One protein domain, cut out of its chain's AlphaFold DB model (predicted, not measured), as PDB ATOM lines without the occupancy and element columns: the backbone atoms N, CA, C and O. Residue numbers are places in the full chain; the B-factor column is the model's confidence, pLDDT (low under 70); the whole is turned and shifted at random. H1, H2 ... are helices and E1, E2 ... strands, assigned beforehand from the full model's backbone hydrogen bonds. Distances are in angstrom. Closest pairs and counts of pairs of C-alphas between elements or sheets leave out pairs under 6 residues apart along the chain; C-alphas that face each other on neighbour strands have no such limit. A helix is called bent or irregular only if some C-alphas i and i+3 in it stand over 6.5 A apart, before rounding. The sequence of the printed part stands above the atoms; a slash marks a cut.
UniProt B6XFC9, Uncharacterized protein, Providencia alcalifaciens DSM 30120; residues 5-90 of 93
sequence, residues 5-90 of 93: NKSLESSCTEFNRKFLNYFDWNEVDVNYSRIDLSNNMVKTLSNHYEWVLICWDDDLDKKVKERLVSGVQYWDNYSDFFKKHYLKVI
ATOM      1  N   ASN A   5       3.688  32.323 100.370       89.56
ATOM      2  CA  ASN A   5       4.173  31.137 101.045       89.56
ATOM      3  C   ASN A   5       3.014  30.318 101.640       89.56
ATOM      4  O   ASN A   5       2.235  30.804 102.462       89.56
ATOM      5  N   LYS A   6       2.992  29.016 101.334       91.75
ATOM      6  CA  LYS A   6       1.996  28.044 101.826       91.75
ATOM      7  C   LYS A   6       1.807  28.038 103.346       91.75
ATOM      8  O   LYS A   6       0.724  27.736 103.839       91.75
ATOM      9  N   SER A   7       2.851  28.356 104.112       92.00
ATOM     10  CA  SER A   7       2.758  28.465 105.569       92.00
ATOM     11  C   SER A   7       1.850  29.618 105.999       92.00
ATOM     12  O   SER A   7       1.160  29.493 107.013       92.00
ATOM     13  N   LEU A   8       1.851  30.736 105.270       91.31
ATOM     14  CA  LEU A   8       1.000  31.889 105.556       91.31
ATOM     15  C   LEU A   8      -0.450  31.610 105.160       91.31
ATOM     16  O   LEU A   8      -1.344  31.842 105.971       91.31
ATOM     17  N   GLU A   9      -0.671  31.041 103.976       93.38
ATOM     18  CA  GLU A   9      -1.987  30.575 103.521       93.38
ATOM     19  C   GLU A   9      -2.615  29.593 104.522       93.38
ATOM     20  O   GLU A   9      -3.746  29.774 104.980       93.38
ATOM     21  N   SER A  10      -1.844  28.587 104.952       94.31
ATOM     22  CA  SER A  10      -2.285  27.611 105.951       94.31
ATOM     23  C   SER A  10      -2.580  28.270 107.301       94.31
ATOM     24  O   SER A  10      -3.579  27.943 107.942       94.31
ATOM     25  N   SER A  11      -1.769  29.248 107.715       93.25
ATOM     26  CA  SER A  11      -2.011  29.992 108.957       93.25
ATOM     27  C   SER A  11      -3.275  30.854 108.885       93.25
ATOM     28  O   SER A  11      -4.014  30.914 109.865       93.25
ATOM     29  N   CYS A  12      -3.555  31.486 107.741       92.00
ATOM     30  CA  CYS A  12      -4.799  32.226 107.504       92.00
ATOM     31  C   CYS A  12      -6.012  31.287 107.481       92.00
ATOM     32  O   CYS A  12      -7.033  31.588 108.092       92.00
ATOM     33  N   THR A  13      -5.879  30.106 106.873       91.31
ATOM     34  CA  THR A  13      -6.923  29.069 106.872       91.31
ATOM     35  C   THR A  13      -7.249  28.599 108.292       91.31
ATOM     36  O   THR A  13      -8.414  28.547 108.686       91.31
ATOM     37  N   GLU A  14      -6.228  28.312 109.102       91.56
ATOM     38  CA  GLU A  14      -6.407  27.930 110.507       91.56
ATOM     39  C   GLU A  14      -6.953  29.075 111.361       91.56
ATOM     40  O   GLU A  14      -7.767  28.838 112.259       91.56
ATOM     41  N   PHE A  15      -6.529  30.313 111.089       89.50
ATOM     42  CA  PHE A  15      -7.103  31.499 111.713       89.50
ATOM     43  C   PHE A  15      -8.597  31.576 111.410       89.50
ATOM     44  O   PHE A  15      -9.383  31.608 112.352       89.50
ATOM     45  N   ASN A  16      -8.989  31.487 110.136       87.06
ATOM     46  CA  ASN A  16     -10.384  31.507 109.709       87.06
ATOM     47  C   ASN A  16     -11.192  30.390 110.391       87.06
ATOM     48  O   ASN A  16     -12.171  30.663 111.077       87.06
ATOM     49  N   ARG A  17     -10.710  29.140 110.343       86.69
ATOM     50  CA  ARG A  17     -11.359  27.991 110.999       86.69
ATOM     51  C   ARG A  17     -11.597  28.215 112.491       86.69
ATOM     52  O   ARG A  17     -12.626  27.797 113.012       86.69
ATOM     53  N   LYS A  18     -10.646  28.829 113.201       84.81
ATOM     54  CA  LYS A  18     -10.796  29.134 114.630       84.81
ATOM     55  C   LYS A  18     -11.740  30.311 114.854       84.81
ATOM     56  O   LYS A  18     -12.538  30.246 115.780       84.81
ATOM     57  N   PHE A  19     -11.664  31.347 114.024       77.19
ATOM     58  CA  PHE A  19     -12.418  32.592 114.178       77.19
ATOM     59  C   PHE A  19     -13.905  32.448 113.813       77.19
ATOM     60  O   PHE A  19     -14.752  33.003 114.510       77.19
ATOM     61  N   LEU A  20     -14.231  31.652 112.788       73.06
ATOM     62  CA  LEU A  20     -15.603  31.406 112.313       73.06
ATOM     63  C   LEU A  20     -16.509  30.742 113.358       73.06
ATOM     64  O   LEU A  20     -17.723  30.890 113.301       73.06
ATOM     65  N   ASN A  21     -15.947  30.035 114.341       73.38
ATOM     66  CA  ASN A  21     -16.753  29.356 115.363       73.38
ATOM     67  C   ASN A  21     -17.330  30.305 116.419       73.38
ATOM     68  O   ASN A  21     -18.131  29.873 117.246       73.38
ATOM     69  N   TYR A  22     -16.893  31.565 116.447       73.00
ATOM     70  CA  TYR A  22     -17.293  32.504 117.490       73.00
ATOM     71  C   TYR A  22     -18.434  33.431 117.059       73.00
ATOM     72  O   TYR A  22     -19.106  33.979 117.930       73.00
ATOM     73  N   PHE A  23     -18.673  33.607 115.754       67.12
ATOM     74  CA  PHE A  23     -19.615  34.595 115.218       67.12
ATOM     75  C   PHE A  23     -19.940  34.336 113.733       67.12
ATOM     76  O   PHE A  23     -19.092  33.839 112.991       67.12
ATOM     77  N   ASP A  24     -21.123  34.761 113.280       67.75
ATOM     78  CA  ASP A  24     -21.543  34.701 111.871       67.75
ATOM     79  C   ASP A  24     -20.994  35.912 111.091       67.75
ATOM     80  O   ASP A  24     -21.662  36.926 110.896       67.75
ATOM     81  N   TRP A  25     -19.706  35.851 110.739       67.00
ATOM     82  CA  TRP A  25     -18.954  36.960 110.134       67.00
ATOM     83  C   TRP A  25     -18.767  36.836 108.615       67.00
ATOM     84  O   TRP A  25     -17.788  37.356 108.084       67.00
ATOM     85  N   ASN A  26     -19.689  36.210 107.876       67.50
ATOM     86  CA  ASN A  26     -19.603  36.184 106.401       67.50
ATOM     87  C   ASN A  26     -19.490  37.600 105.782       67.50
ATOM     88  O   ASN A  26     -18.961  37.781 104.684       67.50
ATOM     89  N   GLU A  27     -19.912  38.627 106.522       73.19
ATOM     90  CA  GLU A  27     -19.859  40.029 106.107       73.19
ATOM     91  C   GLU A  27     -18.639  40.812 106.635       73.19
ATOM     92  O   GLU A  27     -18.427  41.950 106.218       73.19
ATOM     93  N   VAL A  28     -17.803  40.233 107.511       76.75
ATOM     94  CA  VAL A  28     -16.706  40.959 108.180       76.75
ATOM     95  C   VAL A  28     -15.347  40.313 107.927       76.75
ATOM     96  O   VAL A  28     -15.085  39.172 108.301       76.75
ATOM     97  N   ASP A  29     -14.435  41.099 107.355       79.69
ATOM     98  CA  ASP A  29     -13.038  40.707 107.181       79.69
ATOM     99  C   ASP A  29     -12.199  41.189 108.375       79.69
ATOM    100  O   ASP A  29     -12.126  42.382 108.685       79.69
ATOM    101  N   VAL A  30     -11.540  40.249 109.050       83.62
ATOM    102  CA  VAL A  30     -10.669  40.480 110.202       83.62
ATOM    103  C   VAL A  30      -9.223  40.330 109.773       83.62
ATOM    104  O   VAL A  30      -8.788  39.280 109.304       83.62
ATOM    105  N   ASN A  31      -8.461  41.396 109.995       85.38
ATOM    106  CA  ASN A  31      -7.067  41.493 109.599       85.38
ATOM    107  C   ASN A  31      -6.199  41.852 110.799       85.38
ATOM    108  O   ASN A  31      -6.420  42.868 111.458       85.38
ATOM    109  N   TYR A  32      -5.179  41.041 111.046       87.31
ATOM    110  CA  TYR A  32      -4.153  41.297 112.041       87.31
ATOM    111  C   TYR A  32      -2.824  41.538 111.340       87.31
ATOM    112  O   TYR A  32      -2.369  40.697 110.571       87.31
ATOM    113  N   SER A  33      -2.163  42.649 111.649       85.06
ATOM    114  CA  SER A  33      -0.801  42.908 111.192       85.06
ATOM    115  C   SER A  33       0.020  43.504 112.327       85.06
ATOM    116  O   SER A  33      -0.408  44.436 113.007       85.06
ATOM    117  N   ARG A  34       1.226  42.976 112.522       87.31
ATOM    118  CA  ARG A  34       2.225  43.486 113.455       87.31
ATOM    119  C   ARG A  34       3.501  43.784 112.691       87.31
ATOM    120  O   ARG A  34       4.079  42.892 112.076       87.31
ATOM    121  N   ILE A  35       3.945  45.029 112.789       84.81
ATOM    122  CA  ILE A  35       5.195  45.500 112.198       84.81
ATOM    123  C   ILE A  35       6.250  45.520 113.306       84.81
ATOM    124  O   ILE A  35       6.081  46.189 114.325       84.81
ATOM    125  N   ASP A  36       7.313  44.749 113.120       87.50
ATOM    126  CA  ASP A  36       8.479  44.691 113.994       87.50
ATOM    127  C   ASP A  36       9.657  45.367 113.286       87.50
ATOM    128  O   ASP A  36      10.294  44.789 112.405       87.50
ATOM    129  N   LEU A  37       9.914  46.620 113.664       86.69
ATOM    130  CA  LEU A  37      10.973  47.435 113.068       86.69
ATOM    131  C   LEU A  37      12.371  46.963 113.479       86.69
ATOM    132  O   LEU A  37      13.304  47.086 112.692       86.69
ATOM    133  N   SER A  38      12.513  46.400 114.681       94.44
ATOM    134  CA  SER A  38      13.802  45.928 115.194       94.44
ATOM    135  C   SER A  38      14.305  44.720 114.410       94.44
ATOM    136  O   SER A  38      15.493  44.619 114.122       94.44
ATOM    137  N   ASN A  39      13.390  43.821 114.039       92.06
ATOM    138  CA  ASN A  39      13.699  42.611 113.275       92.06
ATOM    139  C   ASN A  39      13.397  42.742 111.774       92.06
ATOM    140  O   ASN A  39      13.498  41.753 111.051       92.06
ATOM    141  N   ASN A  40      12.993  43.931 111.311       85.19
ATOM    142  CA  ASN A  40      12.553  44.197 109.938       85.19
ATOM    143  C   ASN A  40      11.552  43.147 109.412       85.19
ATOM    144  O   ASN A  40      11.704  42.582 108.326       85.19
ATOM    145  N   MET A  41      10.544  42.841 110.228       85.12
ATOM    146  CA  MET A  41       9.612  41.743 110.000       85.12
ATOM    147  C   MET A  41       8.174  42.235 110.106       85.12
ATOM    148  O   MET A  41       7.811  42.968 111.023       85.12
ATOM    149  N   VAL A  42       7.322  41.753 109.206       84.25
ATOM    150  CA  VAL A  42       5.872  41.913 109.312       84.25
ATOM    151  C   VAL A  42       5.265  40.545 109.591       84.25
ATOM    152  O   VAL A  42       5.586  39.566 108.926       84.25
ATOM    153  N   LYS A  43       4.403  40.470 110.603       88.00
ATOM    154  CA  LYS A  43       3.563  39.301 110.876       88.00
ATOM    155  C   LYS A  43       2.138  39.671 110.529       88.00
ATOM    156  O   LYS A  43       1.642  40.662 111.055       88.00
ATOM    157  N   THR A  44       1.488  38.896 109.674       88.62
ATOM    158  CA  THR A  44       0.121  39.185 109.246       88.62
ATOM    159  C   THR A  44      -0.727  37.924 109.237       88.62
ATOM    160  O   THR A  44      -0.214  36.842 108.971       88.62
ATOM    161  N   LEU A  45      -2.010  38.069 109.556       91.00
ATOM    162  CA  LEU A  45      -3.037  37.040 109.433       91.00
ATOM    163  C   LEU A  45      -4.332  37.704 108.980       91.00
ATOM    164  O   LEU A  45      -4.632  38.832 109.374       91.00
ATOM    165  N   SER A  46      -5.101  36.989 108.174       89.38
ATOM    166  CA  SER A  46      -6.427  37.412 107.752       89.38
ATOM    167  C   SER A  46      -7.366  36.216 107.735       89.38
ATOM    168  O   SER A  46      -6.922  35.091 107.503       89.38
ATOM    169  N   ASN A  47      -8.659  36.450 107.964       88.19
ATOM    170  CA  ASN A  47      -9.689  35.467 107.622       88.19
ATOM    171  C   ASN A  47      -9.962  35.409 106.106       88.19
ATOM    172  O   ASN A  47     -10.682  34.523 105.662       88.19
ATOM    173  N   HIS A  48      -9.358  36.313 105.331       87.56
ATOM    174  CA  HIS A  48      -9.435  36.399 103.879       87.56
ATOM    175  C   HIS A  48      -8.011  36.487 103.308       87.56
ATOM    176  O   HIS A  48      -7.405  37.557 103.239       87.56
ATOM    177  N   TYR A  49      -7.427  35.350 102.933       89.38
ATOM    178  CA  TYR A  49      -6.022  35.295 102.516       89.38
ATOM    179  C   TYR A  49      -5.742  36.126 101.254       89.38
ATOM    180  O   TYR A  49      -4.726  36.813 101.185       89.38
ATOM    181  N   GLU A  50      -6.679  36.181 100.312       88.75
ATOM    182  CA  GLU A  50      -6.586  36.984  99.090       88.75
ATOM    183  C   GLU A  50      -6.435  38.479  99.390       88.75
ATOM    184  O   GLU A  50      -5.750  39.187  98.655       88.75
ATOM    185  N   TRP A  51      -6.990  38.975 100.503       86.31
ATOM    186  CA  TRP A  51      -6.732  40.348 100.932       86.31
ATOM    187  C   TRP A  51      -5.264  40.561 101.309       86.31
ATOM    188  O   TRP A  51      -4.714  41.630 101.044       86.31
ATOM    189  N   VAL A  52      -4.611  39.562 101.909       89.56
ATOM    190  CA  VAL A  52      -3.173  39.627 102.190       89.56
ATOM    191  C   VAL A  52      -2.399  39.719 100.881       89.56
ATOM    192  O   VAL A  52      -1.550  40.593 100.774       89.56
ATOM    193  N   LEU A  53      -2.730  38.909  99.877       90.25
ATOM    194  CA  LEU A  53      -2.078  38.973  98.564       90.25
ATOM    195  C   LEU A  53      -2.255  40.355  97.921       90.25
ATOM    196  O   LEU A  53      -1.274  41.047  97.672       90.25
ATOM    197  N   ILE A  54      -3.501  40.829  97.797       88.69
ATOM    198  CA  ILE A  54      -3.825  42.152  97.236       88.69
ATOM    199  C   ILE A  54      -3.091  43.267  97.984       88.69
ATOM    200  O   ILE A  54      -2.562  44.188  97.368       88.69
ATOM    201  N   CYS A  55      -3.047  43.204  99.316       87.06
ATOM    202  CA  CYS A  55      -2.423  44.246 100.120       87.06
ATOM    203  C   CYS A  55      -0.931  44.418  99.810       87.06
ATOM    204  O   CYS A  55      -0.418  45.528  99.950       87.06
ATOM    205  N   TRP A  56      -0.250  43.343  99.428       87.56
ATOM    206  CA  TRP A  56       1.176  43.363  99.123       87.56
ATOM    207  C   TRP A  56       1.440  43.549  97.625       87.56
ATOM    208  O   TRP A  56       2.296  44.352  97.271       87.56
ATOM    209  N   ASP A  57       0.672  42.896  96.752       89.06
ATOM    210  CA  ASP A  57       0.828  43.001  95.294       89.06
ATOM    211  C   ASP A  57       0.482  44.395  94.763       89.06
ATOM    212  O   ASP A  57       1.117  44.897  93.835       89.06
ATOM    213  N   ASP A  58      -0.525  45.039  95.360       88.62
ATOM    214  CA  ASP A  58      -0.971  46.376  94.973       88.62
ATOM    215  C   ASP A  58      -0.298  47.492  95.798       88.62
ATOM    216  O   ASP A  58      -0.779  48.627  95.808       88.62
ATOM    217  N   ASP A  59       0.806  47.202  96.499       88.94
ATOM    218  CA  ASP A  59       1.572  48.179  97.288       88.94
ATOM    219  C   ASP A  59       0.741  48.916  98.370       88.94
ATOM    220  O   ASP A  59       1.089  50.019  98.821       88.94
ATOM    221  N   LEU A  60      -0.381  48.334  98.815       86.19
ATOM    222  CA  LEU A  60      -1.229  48.922  99.861       86.19
ATOM    223  C   LEU A  60      -0.522  48.909 101.227       86.19
ATOM    224  O   LEU A  60      -0.781  49.770 102.074       86.19
ATOM    225  N   ASP A  61       0.389  47.961 101.440       84.31
ATOM    226  CA  ASP A  61       1.281  47.876 102.596       84.31
ATOM    227  C   ASP A  61       2.176  49.124 102.723       84.31
ATOM    228  O   ASP A  61       2.351  49.657 103.821       84.31
ATOM    229  N   LYS A  62       2.650  49.692 101.604       86.62
ATOM    230  CA  LYS A  62       3.451  50.933 101.588       86.62
ATOM    231  C   LYS A  62       2.645  52.161 102.012       86.62
ATOM    232  O   LYS A  62       3.211  53.186 102.398       86.62
ATOM    233  N   LYS A  63       1.315  52.066 101.969       86.38
ATOM    234  CA  LYS A  63       0.370  53.117 102.362       86.38
ATOM    235  C   LYS A  63      -0.237  52.875 103.742       86.38
ATOM    236  O   LYS A  63      -1.293  53.417 104.061       86.38
ATOM    237  N   VAL A  64       0.461  52.135 104.608       79.00
ATOM    238  CA  VAL A  64      -0.022  51.784 105.953       79.00
ATOM    239  C   VAL A  64      -0.470  52.991 106.787       79.00
ATOM    240  O   VAL A  64      -1.379  52.857 107.596       79.00
ATOM    241  N   LYS A  65       0.109  54.181 106.572       80.00
ATOM    242  CA  LYS A  65      -0.289  55.421 107.266       80.00
ATOM    243  C   LYS A  65      -1.734  55.845 106.981       80.00
ATOM    244  O   LYS A  65      -2.351  56.450 107.845       80.00
ATOM    245  N   GLU A  66      -2.264  55.527 105.802       80.50
ATOM    246  CA  GLU A  66      -3.663  55.806 105.449       80.50
ATOM    247  C   GLU A  66      -4.624  54.791 106.096       80.50
ATOM    248  O   GLU A  66      -5.786  55.112 106.323       80.50
ATOM    249  N   ARG A  67      -4.138  53.584 106.432       77.88
ATOM    250  CA  ARG A  67      -4.903  52.522 107.117       77.88
ATOM    251  C   ARG A  67      -4.825  52.581 108.638       77.88
ATOM    252  O   ARG A  67      -5.807  52.290 109.308       77.88
ATOM    253  N   LEU A  68      -3.666  52.916 109.195       73.56
ATOM    254  CA  LEU A  68      -3.419  52.964 110.639       73.56
ATOM    255  C   LEU A  68      -3.791  54.331 111.213       73.56
ATOM    256  O   LEU A  68      -2.985  54.991 111.870       73.56
ATOM    257  N   VAL A  69      -5.025  54.753 110.956       74.94
ATOM    258  CA  VAL A  69      -5.613  55.907 111.632       74.94
ATOM    259  C   VAL A  69      -6.198  55.421 112.953       74.94
ATOM    260  O   VAL A  69      -6.834  54.368 113.010       74.94
ATOM    261  N   SER A  70      -5.967  56.150 114.041       77.19
ATOM    262  CA  SER A  70      -6.614  55.828 115.312       77.19
ATOM    263  C   SER A  70      -8.126  56.037 115.200       77.19
ATOM    264  O   SER A  70      -8.569  57.105 114.785       77.19
ATOM    265  N   GLY A  71      -8.911  55.039 115.610       81.75
ATOM    266  CA  GLY A  71     -10.375  55.104 115.617       81.75
ATOM    267  C   GLY A  71     -11.031  54.256 114.528       81.75
ATOM    268  O   GLY A  71     -10.460  53.279 114.052       81.75
ATOM    269  N   VAL A  72     -12.269  54.611 114.179       79.25
ATOM    270  CA  VAL A  72     -13.057  53.951 113.129       79.25
ATOM    271  C   VAL A  72     -12.902  54.748 111.836       79.25
ATOM    272  O   VAL A  72     -13.159  55.949 111.826       79.25
ATOM    273  N   GLN A  73     -12.497  54.083 110.752       78.19
ATOM    274  CA  GLN A  73     -12.309  54.695 109.437       78.19
ATOM    275  C   GLN A  73     -13.230  54.033 108.409       78.19
ATOM    276  O   GLN A  73     -13.158  52.822 108.198       78.19
ATOM    277  N   TYR A  74     -14.076  54.830 107.758       79.75
ATOM    278  CA  TYR A  74     -14.961  54.364 106.688       79.75
ATOM    279  C   TYR A  74     -14.210  54.233 105.361       79.75
ATOM    280  O   TYR A  74     -13.281  54.996 105.091       79.75
ATOM    281  N   TRP A  75     -14.646  53.305 104.501       75.25
ATOM    282  CA  TRP A  75     -14.046  53.094 103.176       75.25
ATOM    283  C   TRP A  75     -14.048  54.357 102.303       75.25
ATOM    284  O   TRP A  75     -13.072  54.633 101.606       75.25
ATOM    285  N   ASP A  76     -15.090  55.182 102.412       80.19
ATOM    286  CA  ASP A  76     -15.216  56.431 101.655       80.19
ATOM    287  C   ASP A  76     -14.160  57.485 102.013       80.19
ATOM    288  O   ASP A  76     -13.884  58.373 101.201       80.19
ATOM    289  N   ASN A  77     -13.524  57.355 103.179       84.56
ATOM    290  CA  ASN A  77     -12.476  58.260 103.647       84.56
ATOM    291  C   ASN A  77     -11.076  57.867 103.154       84.56
ATOM    292  O   ASN A  77     -10.119  58.606 103.388       84.56
ATOM    293  N   TYR A  78     -10.928  56.710 102.506       84.56
ATOM    294  CA  TYR A  78      -9.662  56.323 101.897       84.56
ATOM    295  C   TYR A  78      -9.436  57.045 100.566       84.56
ATOM    296  O   TYR A  78     -10.376  57.462  99.884       84.56
ATOM    297  N   SER A  79      -8.165  57.168 100.186       86.88
ATOM    298  CA  SER A  79      -7.776  57.732  98.897       86.88
ATOM    299  C   SER A  79      -8.329  56.915  97.725       86.88
ATOM    300  O   SER A  79      -8.605  55.717  97.840       86.88
ATOM    301  N   ASP A  80      -8.438  57.550  96.555       87.25
ATOM    302  CA  ASP A  80      -8.878  56.879  95.324       87.25
ATOM    303  C   ASP A  80      -7.988  55.688  94.952       87.25
ATOM    304  O   ASP A  80      -8.448  54.734  94.325       87.25
ATOM    305  N   PHE A  81      -6.726  55.717  95.397       86.69
ATOM    306  CA  PHE A  81      -5.819  54.583  95.326       86.69
ATOM    307  C   PHE A  81      -6.437  53.361  96.017       86.69
ATOM    308  O   PHE A  81      -6.769  52.384  95.353       86.69
ATOM    309  N   PHE A  82      -6.719  53.438  97.318       83.06
ATOM    310  CA  PHE A  82      -7.356  52.345  98.059       83.06
ATOM    311  C   PHE A  82      -8.731  51.957  97.506       83.06
ATOM    312  O   PHE A  82      -9.010  50.766  97.363       83.06
ATOM    313  N   LYS A  83      -9.573  52.933  97.143       83.31
ATOM    314  CA  LYS A  83     -10.917  52.670  96.593       83.31
ATOM    315  C   LYS A  83     -10.870  51.832  95.315       83.31
ATOM    316  O   LYS A  83     -11.662  50.905  95.157       83.31
ATOM    317  N   LYS A  84      -9.912  52.107  94.422       85.00
ATOM    318  CA  LYS A  84      -9.712  51.337  93.185       85.00
ATOM    319  C   LYS A  84      -9.388  49.866  93.466       85.00
ATOM    320  O   LYS A  84      -9.849  48.991  92.736       85.00
ATOM    321  N   HIS A  85      -8.604  49.600  94.507       81.94
ATOM    322  CA  HIS A  85      -8.168  48.251  94.868       81.94
ATOM    323  C   HIS A  85      -9.210  47.498  95.709       81.94
ATOM    324  O   HIS A  85      -9.354  46.288  95.556       81.94
ATOM    325  N   TYR A  86     -10.027  48.206  96.496       70.44
ATOM    326  CA  TYR A  86     -11.141  47.628  97.254       70.44
ATOM    327  C   TYR A  86     -12.142  46.870  96.364       70.44
ATOM    328  O   TYR A  86     -12.608  45.791  96.722       70.44
ATOM    329  N   LEU A  87     -12.396  47.358  95.144       67.38
ATOM    330  CA  LEU A  87     -13.268  46.682  94.172       67.38
ATOM    331  C   LEU A  87     -12.771  45.288  93.753       67.38
ATOM    332  O   LEU A  87     -13.582  44.467  93.323       67.38
ATOM    333  N   LYS A  88     -11.467  45.005  93.874       72.44
ATOM    334  CA  LYS A  88     -10.920  43.662  93.636       72.44
ATOM    335  C   LYS A  88     -11.331  42.690  94.743       72.44
ATOM    336  O   LYS A  88     -11.561  41.527  94.457       72.44
ATOM    337  N   VAL A  89     -11.475  43.182  95.972       65.19
ATOM    338  CA  VAL A  89     -11.810  42.390  97.165       65.19
ATOM    339  C   VAL A  89     -13.296  42.031  97.189       65.19
ATOM    340  O   VAL A  89     -13.654  40.896  97.475       65.19
ATOM    341  N   ILE A  90     -14.174  42.973  96.823       61.25
ATOM    342  CA  ILE A  90     -15.632  42.747  96.824       61.25
ATOM    343  C   ILE A  90     -16.056  41.727  95.754       61.25
ATOM    344  O   ILE A  90     -17.048  41.035  95.927       61.25
TER     345      ILE A  90
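What this domain is: This is residues 5 to 90 of the 93 residues of an uncharacterized protein of Providencia alcalifaciens DSM 30120 (UniProt B6XFC9). One helix, H2, sits in the middle: at its start lies a two-stranded hairpin, E1 and E2, with the longer helix H1 packed beside E2, and on another side H4 packs on H2 in the opposite direction. The short helix H3 follows near the far end of H2, while the hairpin's tip, residues 36 to 41, and the loop of residues 68 to 74 stick out. The printed part has 86 residues, with four named helices and two named strands in the order H1 E1 E2 H2 H3 H4. The sheet, E1 - E2, is antiparallel and the class is mixed, helices and strands. The whole is compact, with a radius of gyration of the C-alphas of 13.6 A and spans of 35 by 33 by 24 A.

How they stand to each other: Start at H1, residues 6 to 19, and look across to E2, residues 41 to 46: their closest C-alphas, of Cys 12 and Ser 46, are 5.4 A apart. E2 forms a hairpin with E1, residues 31 to 36; they are antiparallel at 173 degrees, with N 32 and O 45 at 2.8 A and N 43 and O 34 at 2.9 A, within hydrogen-bond range. Next comes H2, residues 49 to 57; with its residues 9 to 13 alone, H1 only just touches it, with 3 pairs of C-alphas within 8 A, the closest being Cys 12 and Tyr 49 at 6.0 A. H1 and H2 run opposite ways at a steep tilt of 46 degrees. H3, residues 61 to 67, is close to H2 but not clearly touching; the closest C-alphas, of Cys 55 and Asp 61, are 5.7 A apart. H4, residues 80 to 90, touches H2, with the C-alphas of Trp 51 and Val 89 closest at 6.6 A; they run opposite ways at a shallow tilt of 29 degrees. H3 and H4 are apart. In H1 and H2 every O i to N i+4 pair is within hydrogen-bond range; in H4 4 of 7 are, and in H3 0 of 3, beside 3 of 4 O i to N i+3 pairs.

Where its parts are: Find C-alpha 6 at (1.996, 28.044, 101.826); from there H1 runs 19.5 A to C-alpha 19. E1 measures 16.5 A and E2 16.8 A. H2 begins at C-alpha 49, at (-6.022, 35.295, 102.516), and measures 12.6 A. H3, 9.0 A, is irregular: C-alphas 62 and 65 are 8.1 A apart. H4, 15.7 A, ends at C-alpha 90, at (-15.632, 42.747, 96.824).

The domain as a whole: The two C-alphas farthest apart, of Asp 24 and Ser 38, are 37.2 A apart. The printed part has no cut. The links from H1 to E1 and from H3 to H4 are long, with 11 and 12 residues. In the B-factor column, look for pLDDT under 70 at residues 23 to 26, 87, and 89 to 90; the mean of the printed part is 83.3.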